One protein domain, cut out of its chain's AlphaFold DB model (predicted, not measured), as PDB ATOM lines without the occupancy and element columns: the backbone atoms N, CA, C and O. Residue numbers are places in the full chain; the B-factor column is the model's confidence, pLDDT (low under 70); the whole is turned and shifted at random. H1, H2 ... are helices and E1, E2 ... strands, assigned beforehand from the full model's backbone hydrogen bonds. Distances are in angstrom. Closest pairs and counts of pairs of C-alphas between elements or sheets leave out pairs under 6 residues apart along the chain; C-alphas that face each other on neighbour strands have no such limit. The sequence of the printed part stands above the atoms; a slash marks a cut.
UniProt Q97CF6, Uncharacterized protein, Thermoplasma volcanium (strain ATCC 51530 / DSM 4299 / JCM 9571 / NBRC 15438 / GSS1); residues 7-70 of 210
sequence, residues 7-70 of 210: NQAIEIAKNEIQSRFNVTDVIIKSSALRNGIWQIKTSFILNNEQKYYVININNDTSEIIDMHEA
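AT A GLANCE: This is residues 7 to 70 of the 210 residues of an uncharacterized protein of Thermoplasma volcanium (strain ATCC 51530 / DSM 4299 / JCM 9571 / NBRC 15438 / GSS1) (UniProt Q97CF6). One helix, H1, covers one face of a twisted sheet of four strands, and the other face of the sheet is bare. The strands form a meander in chain order, with the long hairpin of E2 and E3 in the middle and the shorter E4 at one edge. The printed part has 64 residues, with one named helix followed by four named strands, H1 E1 E2 E3 E4; the sheet's order is E1 - E2 - E3 - E4, all antiparallel, and the class is mixed, helices and strands. The whole is compact, with a radius of gyration of the C-alphas of 11.1 A, yet elongated in outline, spanning 35 by 18 by 18 A.

IN THESE COORDINATES: H1 is residues 7 to 21, 21.1 A from first to last C-alpha, and begins with C-alpha 7 at (110.669, 162.921, 94.380). E1 is residues 26 to 34, 22.2 A long, and bends by 62 degrees at residue 29. E2 is residues 37 to 46, 26.5 A long, from C-alpha 37 at (119.705, 166.929, 84.447). E3 is residues 49 to 58, 28.8 A long. E4 is residues 64 to 69, 14.2 A long, and ends with C-alpha 69 at (115.874, 151.605, 76.579).

HOW THE PARTS SIT: H1 is on the sheet, with 64 pairs of C-alphas within 10 A, an arrangement of two layers, a helix on one face of a sheet. The closest C-alphas of H1 and E1 are those of Lys 14 and Val 26, 6.2 A apart. For H1 and E2 they are those of Ala 9 and Trp 38, at 6.8 A, and for H1 and E3 those of Ala 13 and Ile 55, at 6.5 A. H1 and E4 are near each other, with 7 pairs of C-alphas within 10 A. In H1 every O i to N i+4 pair is within hydrogen-bond range. E1 and E2 form an antiparallel hairpin at 165 degrees between directions, with N 29 and O 41 at 2.8 A and N 39 and O 32 at 2.8 A, within hydrogen-bond range. E2 and E3 form a hairpin at 160 degrees, with N 42 and O 53 within range at 2.8 A. E3 and E4 form a third hairpin, also at 160 degrees, with N 56 and O 66 within range at 2.9 A. The edge strands E1 and E4 are apart.

THE WHOLE: The two C-alphas farthest apart are those of Asn 48 and Asp 60, at 35.8 A. The printed part has no cut, and the four links between its named elements are tight. The mean pLDDT of the printed part is 90.2, and no printed residue is under 70.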
ATOM      1  N   ASN A   7     111.961 163.606  94.353       93.19
ATOM      2  CA  ASN A   7     110.669 162.921  94.380       93.19
ATOM      3  C   ASN A   7     109.791 163.315  93.189       93.19
ATOM      4  O   ASN A   7     109.169 162.449  92.581       93.19
ATOM      5  N   GLN A   8     109.814 164.595  92.810       93.06
ATOM      6  CA  GLN A   8     109.102 165.097  91.634       93.06
ATOM      7  C   GLN A   8     109.698 164.511  90.350       93.06
ATOM      8  O   GLN A   8     108.963 164.029  89.493       93.06
ATOM      9  N   ALA A   9     111.031 164.461  90.249       91.56
ATOM     10  CA  ALA A   9     111.714 163.831  89.119       91.56
ATOM     11  C   ALA A   9     111.358 162.337  88.991       91.56
ATOM     12  O   ALA A   9     111.122 161.835  87.892       91.56
ATOM     13  N   ILE A  10     111.285 161.620  90.118       94.00
ATOM     14  CA  ILE A  10     110.876 160.210  90.159       94.00
ATOM     15  C   ILE A  10     109.417 160.038  89.727       94.00
ATOM     16  O   ILE A  10     109.109 159.092  89.006       94.00
ATOM     17  N   GLU A  11     108.518 160.915  90.164       95.31
ATOM     18  CA  GLU A  11     107.098 160.842  89.817       95.31
ATOM     19  C   GLU A  11     106.870 161.088  88.322       95.31
ATOM     20  O   GLU A  11     106.185 160.296  87.675       95.31
ATOM     21  N   ILE A  12     107.534 162.095  87.745       94.62
ATOM     22  CA  ILE A  12     107.519 162.354  86.296       94.62
ATOM     23  C   ILE A  12     108.027 161.129  85.529       94.62
ATOM     24  O   ILE A  12     107.364 160.659  84.607       94.62
ATOM     25  N   ALA A  13     109.165 160.565  85.948       93.50
ATOM     26  CA  ALA A  13     109.725 159.362  85.340       93.50
ATOM     27  C   ALA A  13     108.753 158.170  85.392       93.50
ATOM     28  O   ALA A  13     108.596 157.458  84.401       93.50
ATOM     29  N   LYS A  14     108.088 157.940  86.532       95.25
ATOM     30  CA  LYS A  14     107.108 156.855  86.676       95.25
ATOM     31  C   LYS A  14     105.905 157.064  85.767       95.25
ATOM     32  O   LYS A  14     105.560 156.143  85.033       95.25
ATOM     33  N   ASN A  15     105.314 158.254  85.786       94.94
ATOM     34  CA  ASN A  15     104.124 158.569  84.998       94.94
ATOM     35  C   ASN A  15     104.390 158.416  83.493       94.94
ATOM     36  O   ASN A  15     103.551 157.873  82.772       94.94
ATOM     37  N   GLU A  16     105.576 158.811  83.022       94.56
ATOM     38  CA  GLU A  16     105.969 158.612  81.625       94.56
ATOM     39  C   GLU A  16     106.053 157.123  81.262       94.56
ATOM     40  O   GLU A  16     105.482 156.695  80.263       94.56
ATOM     41  N   ILE A  17     106.721 156.301  82.081       93.62
ATOM     42  CA  ILE A  17     106.830 154.855  81.826       93.62
ATOM     43  C   ILE A  17     105.460 154.178  81.849       93.62
ATOM     44  O   ILE A  17     105.142 153.392  80.954       93.62
ATOM     45  N   GLN A  18     104.650 154.480  82.865       94.75
ATOM     46  CA  GLN A  18     103.329 153.881  83.038       94.75
ATOM     47  C   GLN A  18     102.408 154.229  81.867       94.75
ATOM     48  O   GLN A  18     101.742 153.343  81.337       94.75
ATOM     49  N   SER A  19     102.412 155.487  81.413       94.25
ATOM     50  CA  SER A  19     101.592 155.928  80.279       94.25
ATOM     51  C   SER A  19     102.090 155.391  78.935       94.25
ATOM     52  O   SER A  19     101.282 154.937  78.126       94.25
ATOM     53  N   ARG A  20     103.408 155.381  78.696       93.50
ATOM     54  CA  ARG A  20     103.989 154.959  77.413       93.50
ATOM     55  C   ARG A  20     103.918 153.450  77.190       93.50
ATOM     56  O   ARG A  20     103.699 153.020  76.060       93.50
ATOM     57  N   PHE A  21     104.109 152.650  78.239       92.56
ATOM     58  CA  PHE A  21     104.152 151.186  78.132       92.56
ATOM     59  C   PHE A  21     102.932 150.475  78.715       92.56
ATOM     60  O   PHE A  21     102.859 149.252  78.624       92.56
ATOM     61  N   ASN A  22     101.979 151.215  79.289       92.44
ATOM     62  CA  ASN A  22     100.799 150.663  79.956       92.44
ATOM     63  C   ASN A  22     101.166 149.620  81.031       92.44
ATOM     64  O   ASN A  22     100.625 148.514  81.073       92.44
ATOM     65  N   VAL A  23     102.134 149.968  81.880       91.19
ATOM     66  CA  VAL A  23     102.610 149.132  82.992       91.19
ATOM     67  C   VAL A  23     102.216 149.756  84.322       91.19
ATOM     68  O   VAL A  23     102.185 150.975  84.453       91.19
ATOM     69  N   THR A  24     101.917 148.933  85.325       86.81
ATOM     70  CA  THR A  24     101.526 149.408  86.662       86.81
ATOM     71  C   THR A  24     102.729 149.568  87.583       86.81
ATOM     72  O   THR A  24     102.850 150.576  88.278       86.81
ATOM     73  N   ASP A  25     103.653 148.610  87.543       88.94
ATOM     74  CA  ASP A  25     104.773 148.537  88.475       88.94
ATOM     75  C   ASP A  25     106.076 149.019  87.842       88.94
ATOM     76  O   ASP A  25     106.680 148.350  87.001       88.94
ATOM     77  N   VAL A  26     106.535 150.187  88.298       90.81
ATOM     78  CA  VAL A  26     107.812 150.788  87.901       90.81
ATOM     79  C   VAL A  26     108.718 150.901  89.120       90.81
ATOM     80  O   VAL A  26     108.454 151.653  90.063       90.81
ATOM     81  N   ILE A  27     109.821 150.160  89.088       89.56
ATOM     82  CA  ILE A  27     110.838 150.147  90.138       89.56
ATOM     83  C   ILE A  27     111.926 151.154  89.776       89.56
ATOM     84  O   ILE A  27     112.504 151.094  88.691       89.56
ATOM     85  N   ILE A  28     112.256 152.050  90.704       89.38
ATOM     86  CA  ILE A  28     113.388 152.970  90.552       89.38
ATOM     87  C   ILE A  28     114.663 152.257  91.004       89.38
ATOM     88  O   ILE A  28     114.747 151.795  92.140       89.38
ATOM     89  N   LYS A  29     115.651 152.153  90.113       85.19
ATOM     90  CA  LYS A  29     116.954 151.532  90.394       85.19
ATOM     91  C   LYS A  29     117.965 152.547  90.912       85.19
ATOM     92  O   LYS A  29     118.699 152.253  91.850       85.19
ATOM     93  N   SER A  30     117.993 153.742  90.329       84.69
ATOM     94  CA  SER A  30     118.818 154.849  90.812       84.69
ATOM     95  C   SER A  30     118.307 156.197  90.309       84.69
ATOM     96  O   SER A  30     117.600 156.280  89.304       84.69
ATOM     97  N   SER A  31     118.687 157.257  91.018       86.44
ATOM     98  CA  SER A  31     118.472 158.649  90.626       86.44
ATOM     99  C   SER A  31     119.744 159.453  90.890       86.44
ATOM    100  O   SER A  31     120.395 159.292  91.925       86.44
ATOM    101  N   ALA A  32     120.137 160.296  89.940       88.62
ATOM    102  CA  ALA A  32     121.287 161.178  90.094       88.62
ATOM    103  C   ALA A  32     121.068 162.495  89.349       88.62
ATOM    104  O   ALA A  32     120.668 162.486  88.189       88.62
ATOM    105  N   LEU A  33     121.388 163.616  89.994       90.19
ATOM    106  CA  LEU A  33     121.422 164.927  89.353       90.19
ATOM    107  C   LEU A  33     122.829 165.181  88.801       90.19
ATOM    108  O   LEU A  33     123.808 165.162  89.553       90.19
ATOM    109  N   ARG A  34     122.945 165.414  87.493       86.75
ATOM    110  CA  ARG A  34     124.203 165.752  86.816       86.75
ATOM    111  C   ARG A  34     123.972 166.905  85.850       86.75
ATOM    112  O   ARG A  34     123.140 166.796  84.964       86.75
ATOM    113  N   ASN A  35     124.725 167.993  86.005       87.75
ATOM    114  CA  ASN A  35     124.672 169.160  85.111       87.75
ATOM    115  C   ASN A  35     123.251 169.727  84.905       87.75
ATOM    116  O   ASN A  35     122.878 170.059  83.787       87.75
ATOM    117  N   GLY A  36     122.443 169.790  85.971       88.69
ATOM    118  CA  GLY A  36     121.050 170.251  85.878       88.69
ATOM    119  C   GLY A  36     120.091 169.244  85.231       88.69
ATOM    120  O   GLY A  36     118.953 169.585  84.937       88.69
ATOM    121  N   ILE A  37     120.523 167.998  85.017       91.81
ATOM    122  CA  ILE A  37     119.705 166.929  84.447       91.81
ATOM    123  C   ILE A  37     119.576 165.805  85.470       91.81
ATOM    124  O   ILE A  37     120.569 165.239  85.937       91.81
ATOM    125  N   TRP A  38     118.341 165.477  85.824       92.25
ATOM    126  CA  TRP A  38     118.014 164.283  86.582       92.25
ATOM    127  C   TRP A  38     118.066 163.071  85.667       92.25
ATOM    128  O   TRP A  38     117.283 162.952  84.732       92.25
ATOM    129  N   GLN A  39     118.974 162.152  85.958       92.19
ATOM    130  CA  GLN A  39     119.041 160.852  85.314       92.19
ATOM    131  C   GLN A  39     118.376 159.820  86.227       92.19
ATOM    132  O   GLN A  39     118.897 159.505  87.303       92.19
ATOM    133  N   ILE A  40     117.221 159.304  85.808       91.75
ATOM    134  CA  ILE A  40     116.433 158.315  86.547       91.75
ATOM    135  C   ILE A  40     116.512 156.973  85.819       91.75
ATOM    136  O   ILE A  40     116.092 156.857  84.668       91.75
ATOM    137  N   LYS A  41     117.044 155.947  86.490       90.19
ATOM    138  CA  LYS A  41     117.091 154.573  85.973       90.19
ATOM    139  C   LYS A  41     115.907 153.788  86.527       90.19
ATOM    140  O   LYS A  41     115.748 153.682  87.746       90.19
ATOM    141  N   THR A  42     115.095 153.215  85.648       90.12
ATOM    142  CA  THR A  42     113.866 152.490  85.996       90.12
ATOM    143  C   THR A  42     113.892 151.059  85.468       90.12
ATOM    144  O   THR A  42     114.589 150.763  84.499       90.12
ATOM    145  N   SER A  43     113.141 150.163  86.111       87.06
ATOM    146  CA  SER A  43     112.870 148.819  85.603       87.06
ATOM    147  C   SER A  43     111.410 148.435  85.800       87.06
ATOM    148  O   SER A  43     110.852 148.704  86.865       87.06
ATOM    149  N   PHE A  44     110.836 147.738  84.833       90.12
ATOM    150  CA  PHE A  44     109.453 147.264  84.866       90.12
ATOM    151  C   PHE A  44     109.318 145.989  84.028       90.12
ATOM    152  O   PHE A  44     110.212 145.658  83.249       90.12
ATOM    153  N   ILE A  45     108.221 145.257  84.208       86.75
ATOM    154  CA  ILE A  45     107.931 144.050  83.426       86.75
ATOM    155  C   ILE A  45     107.012 144.441  82.271       86.75
ATOM    156  O   ILE A  45     105.929 144.977  82.495       86.75
ATOM    157  N   LEU A  46     107.434 144.157  81.043       88.88
ATOM    158  CA  LEU A  46     106.647 144.348  79.830       88.88
ATOM    159  C   LEU A  46     106.694 143.053  79.021       88.88
ATOM    160  O   LEU A  46     107.774 142.573  78.693       88.88
ATOM    161  N   ASN A  47     105.533 142.481  78.696       88.12
ATOM    162  CA  ASN A  47     105.429 141.222  77.941       88.12
ATOM    163  C   ASN A  47     106.235 140.057  78.556       88.12
ATOM    164  O   ASN A  47     106.881 139.303  77.835       88.12
ATOM    165  N   ASN A  48     106.209 139.914  79.887       83.25
ATOM    166  CA  ASN A  48     107.014 138.949  80.659       83.25
ATOM    167  C   ASN A  48     108.542 139.126  80.557       83.25
ATOM    168  O   ASN A  48     109.283 138.282  81.057       83.25
ATOM    169  N   GLU A  49     109.027 140.224  79.981       80.06
ATOM    170  CA  GLU A  49     110.441 140.586  79.978       80.06
ATOM    171  C   GLU A  49     110.689 141.770  80.909       80.06
ATOM    172  O   GLU A  49     109.922 142.738  80.932       80.06
ATOM    173  N   GLN A  50     111.779 141.724  81.674       82.62
ATOM    174  CA  GLN A  50     112.206 142.883  82.445       82.62
ATOM    175  C   GLN A  50     112.878 143.892  81.512       82.62
ATOM    176  O   GLN A  50     113.903 143.608  80.896       82.62
ATOM    177  N   LYS A  51     112.284 145.080  81.408       85.88
ATOM    178  CA  LYS A  51     112.803 146.202  80.630       85.88
ATOM    179  C   LYS A  51     113.429 147.229  81.556       85.88
ATOM    180  O   LYS A  51     112.983 147.416  82.691       85.88
ATOM    181  N   TYR A  52     114.446 147.914  81.048       86.88
ATOM    182  CA  TYR A  52     115.152 148.957  81.775       86.88
ATOM    183  C   TYR A  52     115.224 150.214  80.927       86.88
ATOM    184  O   TYR A  52     115.509 150.163  79.735       86.88
ATOM    185  N   TYR A  53     114.958 151.351  81.552       91.19
ATOM    186  CA  TYR A  53     114.924 152.636  80.867       91.19
ATOM    187  C   TYR A  53     115.685 153.676  81.667       91.19
ATOM    188  O   TYR A  53     115.581 153.738  82.897       91.19
ATOM    189  N   VAL A  54     116.439 154.503  80.950       90.69
ATOM    190  CA  VAL A  54     117.066 155.704  81.494       90.69
ATOM    191  C   VAL A  54     116.272 156.892  80.983       90.69
ATOM    192  O   VAL A  54     116.056 157.034  79.781       90.69
ATOM    193  N   ILE A  55     115.827 157.726  81.914       94.12
ATOM    194  CA  ILE A  55     115.029 158.913  81.631       94.12
ATOM    195  C   ILE A  55     115.831 160.111  82.117       94.12
ATOM    196  O   ILE A  55     116.196 160.187  83.293       94.12
ATOM    197  N   ASN A  56     116.125 161.025  81.200       93.69
ATOM    198  CA  ASN A  56     116.829 162.265  81.477       93.69
ATOM    199  C   ASN A  56     115.805 163.398  81.550       93.69
ATOM    200  O   ASN A  56     115.139 163.688  80.560       93.69
ATOM    201  N   ILE A  57     115.679 164.035  82.711       94.38
ATOM    202  CA  ILE A  57     114.695 165.087  82.978       94.38
ATOM    203  C   ILE A  57     115.438 166.376  83.304       94.38
ATOM    204  O   ILE A  57     116.324 166.391  84.160       94.38
ATOM    205  N   ASN A  58     115.089 167.465  82.633       93.81
ATOM    206  CA  ASN A  58     115.644 168.774  82.933       93.81
ATOM    207  C   ASN A  58     115.161 169.235  84.317       93.81
ATOM    208  O   ASN A  58     113.963 169.255  84.594       93.81
ATOM    209  N   ASN A  59     116.091 169.606  85.193       91.81
ATOM    210  CA  ASN A  59     115.781 170.052  86.548       91.81
ATOM    211  C   ASN A  59     114.996 171.372  86.594       91.81
ATOM    212  O   ASN A  59     114.276 171.614  87.561       91.81
ATOM    213  N   ASP A  60     115.144 172.211  85.571       90.62
ATOM    214  CA  ASP A  60     114.631 173.580  85.572       90.62
ATOM    215  C   ASP A  60     113.310 173.709  84.806       90.62
ATOM    216  O   ASP A  60     112.475 174.540  85.161       90.62
ATOM    217  N   THR A  61     113.112 172.890  83.767       88.44
ATOM    218  CA  THR A  61     111.881 172.889  82.953       88.44
ATOM    219  C   THR A  61     110.940 171.732  83.274       88.44
ATOM    220  O   THR A  61     109.799 171.746  82.825       88.44
ATOM    221  N   SER A  62     111.396 170.731  84.038       89.00
ATOM    222  CA  SER A  62     110.676 169.469  84.281       89.00
ATOM    223  C   SER A  62     110.348 168.680  83.006       89.00
ATOM    224  O   SER A  62     109.562 167.736  83.044       89.00
ATOM    225  N   GLU A  63     110.964 169.030  81.876       92.00
ATOM    226  CA  GLU A  63     110.766 168.340  80.607       92.00
ATOM    227  C   GLU A  63     111.675 167.116  80.502       92.00
ATOM    228  O   GLU A  63     112.841 167.131  80.914       92.00
ATOM    229  N   ILE A  64     111.144 166.052  79.904       92.12
ATOM    230  CA  ILE A  64     111.924 164.868  79.557       92.12
ATOM    231  C   ILE A  64     112.756 165.211  78.323       92.12
ATOM    232  O   ILE A  64     112.223 165.455  77.245       92.12
ATOM    233  N   ILE A  65     114.072 165.238  78.501       92.62
ATOM    234  CA  ILE A  65     115.042 165.547  77.447       92.62
ATOM    235  C   ILE A  65     115.196 164.344  76.523       92.62
ATOM    236  O   ILE A  65     115.209 164.477  75.304       92.62
ATOM    237  N   ASP A  66     115.361 163.169  77.124       91.75
ATOM    238  CA  ASP A  66     115.585 161.925  76.409       91.75
ATOM    239  C   ASP A  66     115.125 160.743  77.261       91.75
ATOM    240  O   ASP A  66     115.174 160.767  78.495       91.75
ATOM    241  N   MET A  67     114.691 159.700  76.570       92.25
ATOM    242  CA  MET A  67     114.277 158.443  77.146       92.25
ATOM    243  C   MET A  67     114.649 157.326  76.181       92.25
ATOM    244  O   MET A  67     114.083 157.212  75.092       92.25
ATOM    245  N   HIS A  68     115.547 156.457  76.622       89.62
ATOM    246  CA  HIS A  68     115.987 155.315  75.837       89.62
ATOM    247  C   HIS A  68     115.962 154.040  76.673       89.62
ATOM    248  O   HIS A  68     116.160 154.057  77.895       89.62
ATOM    249  N   GLU A  69     115.705 152.925  75.990       85.56
ATOM    250  CA  GLU A  69     115.874 151.605  76.579       85.56
ATOM    251  C   GLU A  69     117.353 151.449  76.912       85.56
ATOM    252  O   GLU A  69     118.220 151.468  76.035       85.56
ATOM    253  N   ALA A  70     117.643 151.331  78.198       75.19
ATOM    254  CA  ALA A  70     118.957 150.912  78.610       75.19
ATOM    255  C   ALA A  70     118.963 149.398  78.553       75.19
ATOM    256  O   ALA A  70     118.152 148.731  79.194       75.19
TER     257      ALA A  70